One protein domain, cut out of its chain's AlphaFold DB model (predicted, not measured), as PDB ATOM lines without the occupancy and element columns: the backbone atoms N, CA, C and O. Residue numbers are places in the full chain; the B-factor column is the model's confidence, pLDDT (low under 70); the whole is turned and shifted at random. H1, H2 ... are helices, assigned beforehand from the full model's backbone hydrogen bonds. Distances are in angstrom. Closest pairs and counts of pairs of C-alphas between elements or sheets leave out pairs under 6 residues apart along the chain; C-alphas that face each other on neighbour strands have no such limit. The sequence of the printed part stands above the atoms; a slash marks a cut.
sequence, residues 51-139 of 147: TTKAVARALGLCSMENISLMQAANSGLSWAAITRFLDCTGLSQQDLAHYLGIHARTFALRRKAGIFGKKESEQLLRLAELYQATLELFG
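This is residues 51 to 139 of the 147 residues of an uncharacterized protein of Acidobacterium capsulatum (strain ATCC 51196 / DSM 11244 / BCRC 80197 / JCM 7670 / NBRC 15755 / NCIMB 13165 / 161) (UniProt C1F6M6). A compact helical body is built round one long helix, H6, with H1 and H2 packed on different stretches of it; H3 packs on H1, and H5 lies at the end away from H1. This all-helix printed part has 89 residues with six named helices, H1 to H6, radius of gyration of the C-alphas 12.2 A, spans 36 by 25 by 19 A.

The hub H6, residues 118 to 137, touches H2, residues 66 to 75, with residues 118 to 125 alone; the closest C-alphas, Ala 73 and Ser 121, are 5.0 A apart. With residues 128 to 135 alone it touches H1, residues 51 to 58, opposite ways at a shallow tilt of 24 degrees; closest C-alphas Thr 52 and Gln 132, 6.0 A. H1 touches H3, residues 79 to 89; closest C-alphas Ala 58 and Arg 84, 5.0 A. H4, residues 93 to 100, only just touches H6 residues 120 to 124, with 3 C-alpha pairs within 8 A; closest Leu 100 and Gln 123, 6.0 A. H4 and H5, residues 104 to 113, touch only at the corner, only just, with 3 pairs. Every helix has its O i to N i+4 pairs within hydrogen-bond range.

H6 spans 28.7 A, from C-alpha 118 (112.657, 99.070, 127.250) to C-alpha 137 (95.934, 82.259, 143.422).

The printed part has no cut or long link; no printed residue is under 70.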
ATOM      1  N   THR A  51      99.670  76.893 132.769       70.50
ATOM      2  CA  THR A  51      99.210  78.283 132.736       70.50
ATOM      3  C   THR A  51     100.362  79.289 132.835       70.50
ATOM      4  O   THR A  51     100.400  80.250 132.067       70.50
ATOM      5  N   THR A  52     101.352  79.058 133.705       70.50
ATOM      6  CA  THR A  52     102.560  79.904 133.799       70.50
ATOM      7  C   THR A  52     103.335  79.891 132.481       70.50
ATOM      8  O   THR A  52     103.743  80.937 131.968       70.50
ATOM      9  N   LYS A  53     103.439  78.714 131.851       81.62
ATOM     10  CA  LYS A  53     104.018  78.577 130.511       81.62
ATOM     11  C   LYS A  53     103.185  79.298 129.458       81.62
ATOM     12  O   LYS A  53     103.766  79.858 128.532       81.62
ATOM     13  N   ALA A  54     101.857  79.310 129.569       85.19
ATOM     14  CA  ALA A  54     100.994  80.002 128.615       85.19
ATOM     15  C   ALA A  54     101.246  81.520 128.600       85.19
ATOM     16  O   ALA A  54     101.404  82.089 127.518       85.19
ATOM     17  N   VAL A  55     101.375  82.159 129.770       88.88
ATOM     18  CA  VAL A  55     101.674  83.603 129.871       88.88
ATOM     19  C   VAL A  55     103.058  83.923 129.295       88.88
ATOM     20  O   VAL A  55     103.186  84.824 128.462       88.88
ATOM     21  N   ALA A  56     104.081  83.138 129.652       90.19
ATOM     22  CA  ALA A  56     105.429  83.290 129.099       90.19
ATOM     23  C   ALA A  56     105.428  83.164 127.564       90.19
ATOM     24  O   ALA A  56     105.955  84.021 126.851       90.19
ATOM     25  N   ARG A  57     104.749  82.138 127.032       91.44
ATOM     26  CA  ARG A  57     104.624  81.889 125.587       91.44
ATOM     27  C   ARG A  57     103.869  82.996 124.863       91.44
ATOM     28  O   ARG A  57     104.262  83.352 123.751       91.44
ATOM     29  N   ALA A  58     102.826  83.567 125.469       91.31
ATOM     30  CA  ALA A  58     102.109  84.707 124.900       91.31
ATOM     31  C   ALA A  58     103.073  85.877 124.650       91.31
ATOM     32  O   ALA A  58     103.111  86.438 123.552       91.31
ATOM     33  N   LEU A  59     103.966  86.137 125.605       92.69
ATOM     34  CA  LEU A  59     105.005  87.158 125.491       92.69
ATOM     35  C   LEU A  59     106.190  86.763 124.590       92.69
ATOM     36  O   LEU A  59     107.044  87.598 124.303       92.69
ATOM     37  N   GLY A  60     106.227  85.529 124.080       91.38
ATOM     38  CA  GLY A  60     107.341  85.013 123.280       91.38
ATOM     39  C   GLY A  60     108.568  84.633 124.113       91.38
ATOM     40  O   GLY A  60     109.678  84.629 123.590       91.38
ATOM     41  N   LEU A  61     108.372  84.337 125.397       91.19
ATOM     42  CA  LEU A  61     109.419  83.965 126.341       91.19
ATOM     43  C   LEU A  61     109.440  82.454 126.568       91.19
ATOM     44  O   LEU A  61     108.400  81.793 126.586       91.19
ATOM     45  N   CYS A  62     110.637  81.920 126.799       83.56
ATOM     46  CA  CYS A  62     110.819  80.515 127.166       83.56
ATOM     47  C   CYS A  62     110.528  80.257 128.654       83.56
ATOM     48  O   CYS A  62     110.146  79.147 129.015       83.56
ATOM     49  N   SER A  63     110.720  81.267 129.509       85.88
ATOM     50  CA  SER A  63     110.524  81.198 130.959       85.88
ATOM     51  C   SER A  63     110.280  82.597 131.543       85.88
ATOM     52  O   SER A  63     110.663  83.596 130.931       85.88
ATOM     53  N   MET A  64     109.676  82.656 132.733       85.44
ATOM     54  CA  MET A  64     109.496  83.875 133.542       85.44
ATOM     55  C   MET A  64     110.629  84.059 134.567       85.44
ATOM     56  O   MET A  64     110.475  84.730 135.580       85.44
ATOM     57  N   GLU A  65     111.796  83.460 134.318       87.38
ATOM     58  CA  GLU A  65     112.995  83.714 135.114       87.38
ATOM     59  C   GLU A  65     113.552  85.123 134.882       87.38
ATOM     60  O   GLU A  65     113.604  85.623 133.755       87.38
ATOM     61  N   ASN A  66     114.073  85.727 135.952       88.06
ATOM     62  CA  ASN A  66     114.540  87.113 135.986       88.06
ATOM     63  C   ASN A  66     115.510  87.466 134.838       88.06
ATOM     64  O   ASN A  66     115.322  88.472 134.157       88.06
ATOM     65  N   ILE A  67     116.495  86.608 134.547       90.25
ATOM     66  CA  ILE A  67     117.466  86.852 133.465       90.25
ATOM     67  C   ILE A  67     116.776  86.927 132.096       90.25
ATOM     68  O   ILE A  67     117.073  87.827 131.305       90.25
ATOM     69  N   SER A  68     115.820  86.030 131.834       88.56
ATOM     70  CA  SER A  68     115.041  86.021 130.588       88.56
ATOM     71  C   SER A  68     114.191  87.287 130.464       88.56
ATOM     72  O   SER A  68     114.144  87.910 129.403       88.56
ATOM     73  N   LEU A  69     113.581  87.720 131.571       92.31
ATOM     74  CA  LEU A  69     112.786  88.945 131.627       92.31
ATOM     75  C   LEU A  69     113.638  90.191 131.380       92.31
ATOM     76  O   LEU A  69     113.258  91.047 130.585       92.31
ATOM     77  N   MET A  70     114.822  90.283 131.986       93.31
ATOM     78  CA  MET A  70     115.741  91.400 131.759       93.31
ATOM     79  C   MET A  70     116.199  91.484 130.299       93.31
ATOM     80  O   MET A  70     116.289  92.576 129.733       93.31
ATOM     81  N   GLN A  71     116.488  90.347 129.665       92.88
ATOM     82  CA  GLN A  71     116.861  90.306 128.250       92.88
ATOM     83  C   GLN A  71     115.699  90.728 127.343       92.88
ATOM     84  O   GLN A  71     115.891  91.543 126.436       92.88
ATOM     85  N   ALA A  72     114.488  90.241 127.616       93.88
ATOM     86  CA  ALA A  72     113.278  90.623 126.890       93.88
ATOM     87  C   ALA A  72     112.944  92.113 127.053       93.88
ATOM     88  O   ALA A  72     112.629  92.800 126.085       93.88
ATOM     89  N   ALA A  73     113.093  92.646 128.265       94.75
ATOM     90  CA  ALA A  73     112.955  94.067 128.546       94.75
ATOM     91  C   ALA A  73     113.938  94.912 127.728       94.75
ATOM     92  O   ALA A  73     113.541  95.900 127.117       94.75
ATOM     93  N   ASN A  74     115.217  94.529 127.693       94.81
ATOM     94  CA  ASN A  74     116.239  95.285 126.967       94.81
ATOM     95  C   ASN A  74     116.073  95.205 125.441       94.81
ATOM     96  O   ASN A  74     116.323  96.196 124.761       94.81
ATOM     97  N   SER A  75     115.665  94.047 124.914       93.69
ATOM     98  CA  SER A  75     115.416  93.856 123.475       93.69
ATOM     99  C   SER A  75     114.106  94.492 123.004       93.69
ATOM    100  O   SER A  75     114.008  94.892 121.845       93.69
ATOM    101  N   GLY A  76     113.145  94.661 123.911       95.56
ATOM    102  CA  GLY A  76     111.829  95.204 123.617       95.56
ATOM    103  C   GLY A  76     110.842  94.117 123.199       95.56
ATOM    104  O   GLY A  76     111.168  93.180 122.469       95.56
ATOM    105  N   LEU A  77     109.596  94.248 123.651       95.69
ATOM    106  CA  LEU A  77     108.538  93.304 123.310       95.69
ATOM    107  C   LEU A  77     107.901  93.659 121.966       95.69
ATOM    108  O   LEU A  77     107.496  94.798 121.718       95.69
ATOM    109  N   SER A  78     107.793  92.656 121.096       96.12
ATOM    110  CA  SER A  78     107.120  92.804 119.804       96.12
ATOM    111  C   SER A  78     105.622  93.060 119.972       96.12
ATOM    112  O   SER A  78     104.975  92.550 120.889       96.12
ATOM    113  N   TRP A  79     105.028  93.777 119.022       95.56
ATOM    114  CA  TRP A  79     103.585  94.010 118.991       95.56
ATOM    115  C   TRP A  79     102.767  92.711 118.922       95.56
ATOM    116  O   TRP A  79     101.693  92.612 119.519       95.56
ATOM    117  N   ALA A  80     103.298  91.682 118.259       94.81
ATOM    118  CA  ALA A  80     102.682  90.359 118.229       94.81
ATOM    119  C   ALA A  80     102.617  89.722 119.629       94.81
ATOM    120  O   ALA A  80     101.588  89.162 119.996       94.81
ATOM    121  N   ALA A  81     103.683  89.843 120.427       95.19
ATOM    122  CA  ALA A  81     103.703  89.367 121.811       95.19
ATOM    123  C   ALA A  81     102.682  90.103 122.689       95.19
ATOM    124  O   ALA A  81     101.972  89.480 123.473       95.19
ATOM    125  N   ILE A  82     102.560  91.416 122.499       94.81
ATOM    126  CA  ILE A  82     101.590  92.247 123.219       94.81
ATOM    127  C   ILE A  82     100.162  91.831 122.865       94.81
ATOM    128  O   ILE A  82      99.335  91.673 123.754       94.81
ATOM    129  N   THR A  83      99.882  91.604 121.581       94.88
ATOM    130  CA  THR A  83      98.550  91.181 121.122       94.88
ATOM    131  C   THR A  83      98.166  89.840 121.742       94.88
ATOM    132  O   THR A  83      97.120  89.744 122.371       94.88
ATOM    133  N   ARG A  84      99.064  88.846 121.699       95.25
ATOM    134  CA  ARG A  84      98.832  87.547 122.351       95.25
ATOM    135  C   ARG A  84      98.603  87.682 123.854       95.25
ATOM    136  O   ARG A  84      97.763  86.987 124.409       95.25
ATOM    137  N   PHE A  85      99.342  88.567 124.523       94.38
ATOM    138  CA  PHE A  85      99.140  88.823 125.945       94.38
ATOM    139  C   PHE A  85      97.761  89.433 126.234       94.38
ATOM    140  O   PHE A  85      97.087  88.990 127.161       94.38
ATOM    141  N   LEU A  86      97.315  90.404 125.432       93.88
ATOM    142  CA  LEU A  86      95.967  90.973 125.539       93.88
ATOM    143  C   LEU A  86      94.891  89.907 125.300       93.88
ATOM    144  O   LEU A  86      93.938  89.837 126.068       93.88
ATOM    145  N   ASP A  87      95.080  89.025 124.317       92.00
ATOM    146  CA  ASP A  87      94.140  87.937 124.025       92.00
ATOM    147  C   ASP A  87      94.042  86.936 125.190       92.00
ATOM    148  O   ASP A  87      92.948  86.533 125.585       92.00
ATOM    149  N   CYS A  88      95.177  86.560 125.791       89.56
ATOM    150  CA  CYS A  88      95.200  85.661 126.946       89.56
ATOM    151  C   CYS A  88      94.570  86.308 128.190       89.56
ATOM    152  O   CYS A  88      93.764  85.689 128.890       89.56
ATOM    153  N   THR A  89      94.922  87.562 128.471       89.44
ATOM    154  CA  THR A  89      94.463  88.272 129.674       89.44
ATOM    155  C   THR A  89      93.054  88.830 129.545       89.44
ATOM    156  O   THR A  89      92.411  89.049 130.563       89.44
ATOM    157  N   GLY A  90      92.551  89.036 128.326       90.25
ATOM    158  CA  GLY A  90      91.291  89.732 128.061       90.25
ATOM    159  C   GLY A  90      91.352  91.245 128.301       90.25
ATOM    160  O   GLY A  90      90.312  91.898 128.260       90.25
ATOM    161  N   LEU A  91      92.537  91.809 128.563       91.25
ATOM    162  CA  LEU A  91      92.707  93.245 128.777       91.25
ATOM    163  C   LEU A  91      92.474  94.021 127.481       91.25
ATOM    164  O   LEU A  91      92.872  93.591 126.394       91.25
ATOM    165  N   SER A  92      91.887  95.214 127.587       93.38
ATOM    166  CA  SER A  92      91.800  96.107 126.436       93.38
ATOM    167  C   SER A  92      93.135  96.826 126.189       93.38
ATOM    168  O   SER A  92      93.976  96.992 127.077       93.38
ATOM    169  N   GLN A  93      93.327  97.332 124.967       92.88
ATOM    170  CA  GLN A  93      94.475  98.198 124.656       92.88
ATOM    171  C   GLN A  93      94.490  99.475 125.513       92.88
ATOM    172  O   GLN A  93      95.562 100.013 125.787       92.88
ATOM    173  N   GLN A  94      93.315  99.964 125.923       92.06
ATOM    174  CA  GLN A  94      93.189 101.148 126.769       92.06
ATOM    175  C   GLN A  94      93.635 100.852 128.204       92.06
ATOM    176  O   GLN A  94      94.418 101.627 128.750       92.06
ATOM    177  N   ASP A  95      93.227  99.711 128.764       92.81
ATOM    178  CA  ASP A  95      93.641  99.279 130.106       92.81
ATOM    179  C   ASP A  95      95.148  99.070 130.165       92.81
ATOM    180  O   ASP A  95      95.819  99.538 131.087       92.81
ATOM    181  N   LEU A  96      95.705  98.435 129.129       94.38
ATOM    182  CA  LEU A  96      97.143  98.256 129.033       94.38
ATOM    183  C   LEU A  96      97.869  99.605 128.943       94.38
ATOM    184  O   LEU A  96      98.838  99.825 129.665       94.38
ATOM    185  N   ALA A  97      97.414 100.531 128.096       93.81
ATOM    186  CA  ALA A  97      98.022 101.860 127.996       93.81
ATOM    187  C   ALA A  97      97.969 102.622 129.333       93.81
ATOM    188  O   ALA A  97      98.959 103.249 129.721       93.81
ATOM    189  N   HIS A  98      96.847 102.516 130.053       92.69
ATOM    190  CA  HIS A  98      96.671 103.094 131.382       92.69
ATOM    191  C   HIS A  98      97.649 102.489 132.398       92.69
ATOM    192  O   HIS A  98      98.365 103.232 133.065       92.69
ATOM    193  N   TYR A  99      97.756 101.158 132.462       92.81
ATOM    194  CA  TYR A  99      98.688 100.469 133.360       92.81
ATOM    195  C   TYR A  99     100.152 100.841 133.083       92.81
ATOM    196  O   TYR A  99     100.937 101.095 133.998       92.81
ATOM    197  N   LEU A 100     100.526 100.914 131.806       93.12
ATOM    198  CA  LEU A 100     101.872 101.304 131.388       93.12
ATOM    199  C   LEU A 100     102.155 102.798 131.636       93.12
ATOM    200  O   LEU A 100     103.310 103.229 131.590       93.12
ATOM    201  N   GLY A 101     101.124 103.602 131.913       92.50
ATOM    202  CA  GLY A 101     101.243 105.048 132.080       92.50
ATOM    203  C   GLY A 101     101.648 105.756 130.786       92.50
ATOM    204  O   GLY A 101     102.360 106.761 130.831       92.50
ATOM    205  N   ILE A 102     101.244 105.221 129.628       92.56
ATOM    206  CA  ILE A 102     101.533 105.807 128.314       92.56
ATOM    207  C   ILE A 102     100.265 106.347 127.665       92.56
ATOM    208  O   ILE A 102      99.203 105.730 127.678       92.56
ATOM    209  N   HIS A 103     100.381 107.517 127.040       92.44
ATOM    210  CA  HIS A 103      99.267 108.110 126.310       92.44
ATOM    211  C   HIS A 103      98.847 107.239 125.119       92.44
ATOM    212  O   HIS A 103      99.691 106.663 124.427       92.44
ATOM    213  N   ALA A 104      97.550 107.254 124.792       90.31
ATOM    214  CA  ALA A 104      96.986 106.539 123.643       90.31
ATOM    215  C   ALA A 104      97.705 106.865 122.320       90.31
ATOM    216  O   ALA A 104      97.907 105.989 121.480       90.31
ATOM    217  N   ARG A 105      98.166 108.114 122.149       94.12
ATOM    218  CA  ARG A 105      98.981 108.522 120.995       94.12
ATOM    219  C   ARG A 105     100.305 107.758 120.931       94.12
ATOM    220  O   ARG A 105     100.648 107.242 119.872       94.12
ATOM    221  N   THR A 106     101.037 107.675 122.041       94.19
ATOM    222  CA  THR A 106     102.307 106.936 122.128       94.19
ATOM    223  C   THR A 106     102.079 105.455 121.873       94.19
ATOM    224  O   THR A 106     102.786 104.858 121.066       94.19
ATOM    225  N   PHE A 107     101.033 104.887 122.471       93.12
ATOM    226  CA  PHE A 107     100.640 103.500 122.253       93.12
ATOM    227  C   PHE A 107     100.352 103.208 120.769       93.12
ATOM    228  O   PHE A 107     100.879 102.252 120.201       93.12
ATOM    229  N   ALA A 108      99.593 104.078 120.093       93.06
ATOM    230  CA  ALA A 108      99.303 103.944 118.664       93.06
ATOM    231  C   ALA A 108     100.558 104.064 117.781       93.06
ATOM    232  O   ALA A 108     100.666 103.370 116.768       93.06
ATOM    233  N   LEU A 109     101.516 104.920 118.151       94.75
ATOM    234  CA  LEU A 109     102.802 105.029 117.457       94.75
ATOM    235  C   LEU A 109     103.654 103.772 117.653       94.75
ATOM    236  O   LEU A 109     104.193 103.253 116.680       94.75
ATOM    237  N   ARG A 110     103.721 103.238 118.876       92.75
ATOM    238  CA  ARG A 110     104.423 101.982 119.182       92.75
ATOM    239  C   ARG A 110     103.822 100.794 118.445       92.75
ATOM    240  O   ARG A 110     104.563  99.984 117.900       92.75
ATOM    241  N   ARG A 111     102.493 100.745 118.329       93.06
ATOM    242  CA  ARG A 111     101.793  99.759 117.497       93.06
ATOM    243  C   ARG A 111     102.241  99.816 116.039       93.06
ATOM    244  O   ARG A 111     102.499  98.777 115.448       93.06
ATOM    245  N   LYS A 112     102.358 101.018 115.463       94.12
ATOM    246  CA  LYS A 112     102.860 101.194 114.089       94.12
ATOM    247  C   LYS A 112     104.338 100.824 113.953       94.12
ATOM    248  O   LYS A 112     104.719 100.259 112.937       94.12
ATOM    249  N   ALA A 113     105.151 101.136 114.962       94.06
ATOM    250  CA  ALA A 113     106.564 100.766 115.003       94.06
ATOM    251  C   ALA A 113     106.781  99.254 115.200       94.06
ATOM    252  O   ALA A 113     107.841  98.740 114.861       94.06
ATOM    253  N   GLY A 114     105.793  98.545 115.751       95.62
ATOM    254  CA  GLY A 114     105.811  97.094 115.922       95.62
ATOM    255  C   GLY A 114     106.590  96.595 117.142       95.62
ATOM    256  O   GLY A 114     106.633  95.386 117.367       95.62
ATOM    257  N   ILE A 115     107.176  97.488 117.945       95.44
ATOM    258  CA  ILE A 115     107.979  97.129 119.119       95.44
ATOM    259  C   ILE A 115     107.838  98.158 120.245       95.44
ATOM    260  O   ILE A 115     107.779  99.372 120.005       95.44
ATOM    261  N   PHE A 116     107.784  97.670 121.483       95.12
ATOM    262  CA  PHE A 116     107.808  98.494 122.689       95.12
ATOM    263  C   PHE A 116     109.234  98.834 123.103       95.12
ATOM    264  O   PHE A 116     110.169  98.056 122.930       95.12
ATOM    265  N   GLY A 117     109.399 100.024 123.673       94.12
ATOM    266  CA  GLY A 117     110.665 100.423 124.270       94.12
ATOM    267  C   GLY A 117     110.970  99.625 125.538       94.12
ATOM    268  O   GLY A 117     110.100  98.957 126.099       94.12
ATOM    269  N   LYS A 118     112.200  99.762 126.039       95.19
ATOM    270  CA  LYS A 118     112.657  99.070 127.250       95.19
ATOM    271  C   LYS A 118     111.728  99.265 128.449       95.19
ATOM    272  O   LYS A 118     111.237  98.297 129.012       95.19
ATOM    273  N   LYS A 119     111.437 100.519 128.804       94.38
ATOM    274  CA  LYS A 119     110.591 100.854 129.963       94.38
ATOM    275  C   LYS A 119     109.184 100.254 129.851       94.38
ATOM    276  O   LYS A 119     108.680  99.683 130.810       94.38
ATOM    277  N   GLU A 120     108.570 100.380 128.676       94.94
ATOM    278  CA  GLU A 120     107.228  99.856 128.393       94.94
ATOM    279  C   GLU A 120     107.225  98.322 128.488       94.94
ATOM    280  O   GLU A 120     106.320  97.727 129.068       94.94
ATOM    281  N   SER A 121     108.286  97.690 127.980       96.19
ATOM    282  CA  SER A 121     108.477  96.243 128.050       96.19
ATOM    283  C   SER A 121     108.660  95.771 129.495       96.19
ATOM    284  O   SER A 121     107.971  94.852 129.914       96.19
ATOM    285  N   GLU A 122     109.493  96.436 130.301       95.31
ATOM    286  CA  GLU A 122     109.660  96.132 131.735       95.31
ATOM    287  C   GLU A 122     108.352  96.246 132.528       95.31
ATOM    288  O   GLU A 122     108.097  95.461 133.441       95.31
ATOM    289  N   GLN A 123     107.525  97.248 132.227       95.44
ATOM    290  CA  GLN A 123     106.224  97.400 132.879       95.44
ATOM    291  C   GLN A 123     105.260  96.282 132.466       95.44
ATOM    292  O   GLN A 123     104.590  95.719 133.327       95.44
ATOM    293  N   LEU A 124     105.226  95.915 131.182       95.44
ATOM    294  CA  LEU A 124     104.404  94.805 130.698       95.44
ATOM    295  C   LEU A 124     104.834  93.458 131.297       95.44
ATOM    296  O   LEU A 124     103.981  92.663 131.678       95.44
ATOM    297  N   LEU A 125     106.139  93.210 131.434       95.31
ATOM    298  CA  LEU A 125     106.643  91.988 132.072       95.31
ATOM    299  C   LEU A 125     106.214  91.899 133.540       95.31
ATOM    300  O   LEU A 125     105.738  90.852 133.966       95.31
ATOM    301  N   ARG A 126     106.275  93.012 134.281       93.69
ATOM    302  CA  ARG A 126     105.765  93.063 135.661       93.69
ATOM    303  C   ARG A 126     104.262  92.810 135.748       93.69
ATOM    304  O   ARG A 126     103.813  92.120 136.659       93.69
ATOM    305  N   LEU A 127     103.482  93.335 134.802       94.56
ATOM    306  CA  LEU A 127     102.052  93.032 134.722       94.56
ATOM    307  C   LEU A 127     101.810  91.538 134.496       94.56
ATOM    308  O   LEU A 127     100.903  90.965 135.088       94.56
ATOM    309  N   ALA A 128     102.620  90.911 133.647       93.56
ATOM    310  CA  ALA A 128     102.506  89.493 133.351       93.56
ATOM    311  C   ALA A 128     102.879  88.610 134.547       93.56
ATOM    312  O   ALA A 128     102.169  87.644 134.816       93.56
ATOM    313  N   GLU A 129     103.931  88.962 135.294       91.81
ATOM    314  CA  GLU A 129     104.280  88.299 136.559       91.81
ATOM    315  C   GLU A 129     103.132  88.403 137.568       91.81
ATOM    316  O   GLU A 129     102.754  87.409 138.188       91.81
ATOM    317  N   LEU A 130     102.533  89.592 137.691       91.75
ATOM    318  CA  LEU A 130     101.388  89.806 138.569       91.75
ATOM    319  C   LEU A 130     100.188  88.960 138.132       91.75
ATOM    320  O   LEU A 130      99.619  88.249 138.950       91.75
ATOM    321  N   TYR A 131      99.832  88.992 136.846       90.44
ATOM    322  CA  TYR A 131      98.721  88.203 136.312       90.44
ATOM    323  C   TYR A 131      98.936  86.700 136.513       90.44
ATOM    324  O   TYR A 131      98.005  85.980 136.862       90.44
ATOM    325  N   GLN A 132     100.170  86.227 136.347       89.19
ATOM    326  CA  GLN A 132     100.531  84.843 136.616       89.19
ATOM    327  C   GLN A 132     100.327  84.474 138.091       89.19
ATOM    328  O   GLN A 132      99.724  83.440 138.371       89.19
ATOM    329  N   ALA A 133     100.788  85.313 139.023       88.06
ATOM    330  CA  ALA A 133     100.574  85.097 140.453       88.06
ATOM    331  C   ALA A 133      99.077  85.110 140.813       88.06
ATOM    332  O   ALA A 133      98.622  84.309 141.627       88.06
ATOM    333  N   THR A 134      98.292  85.971 140.163       89.25
ATOM    334  CA  THR A 134      96.833  86.012 140.313       89.25
ATOM    335  C   THR A 134      96.181  84.734 139.782       89.25
ATOM    336  O   THR A 134      95.341  84.146 140.455       89.25
ATOM    337  N   LEU A 135      96.587  84.243 138.610       87.50
ATOM    338  CA  LEU A 135      96.095  82.971 138.077       87.50
ATOM    339  C   LEU A 135      96.425  81.800 138.999       87.50
ATOM    340  O   LEU A 135      95.582  80.932 139.199       87.50
ATOM    341  N   GLU A 136      97.627  81.772 139.569       85.00
ATOM    342  CA  GLU A 136      98.010  80.758 140.548       85.00
ATOM    343  C   GLU A 136      97.122  80.825 141.798       85.00
ATOM    344  O   GLU A 136      96.626  79.793 142.251       85.00
ATOM    345  N   LEU A 137      96.833  82.035 142.288       86.00
ATOM    346  CA  LEU A 137      95.934  82.259 143.422       86.00
ATOM    347  C   LEU A 137      94.511  81.735 143.162       86.00
ATOM    348  O   LEU A 137      93.893  81.177 144.067       86.00
ATOM    349  N   PHE A 138      94.004  81.881 141.936       85.50
ATOM    350  CA  PHE A 138      92.672  81.412 141.534       85.50
ATOM    351  C   PHE A 138      92.666  80.010 140.902       85.50
ATOM    352  O   PHE A 138      91.681  79.615 140.280       85.50
ATOM    353  N   GLY A 139      93.749  79.236 141.031       80.19
ATOM    354  CA  GLY A 139      93.805  77.858 140.526       80.19
ATOM    355  C   GLY A 139      93.704  77.738 138.999       80.19
ATOM    356  O   GLY A 139      93.269  76.710 138.487       80.19
TER     357      GLY A 139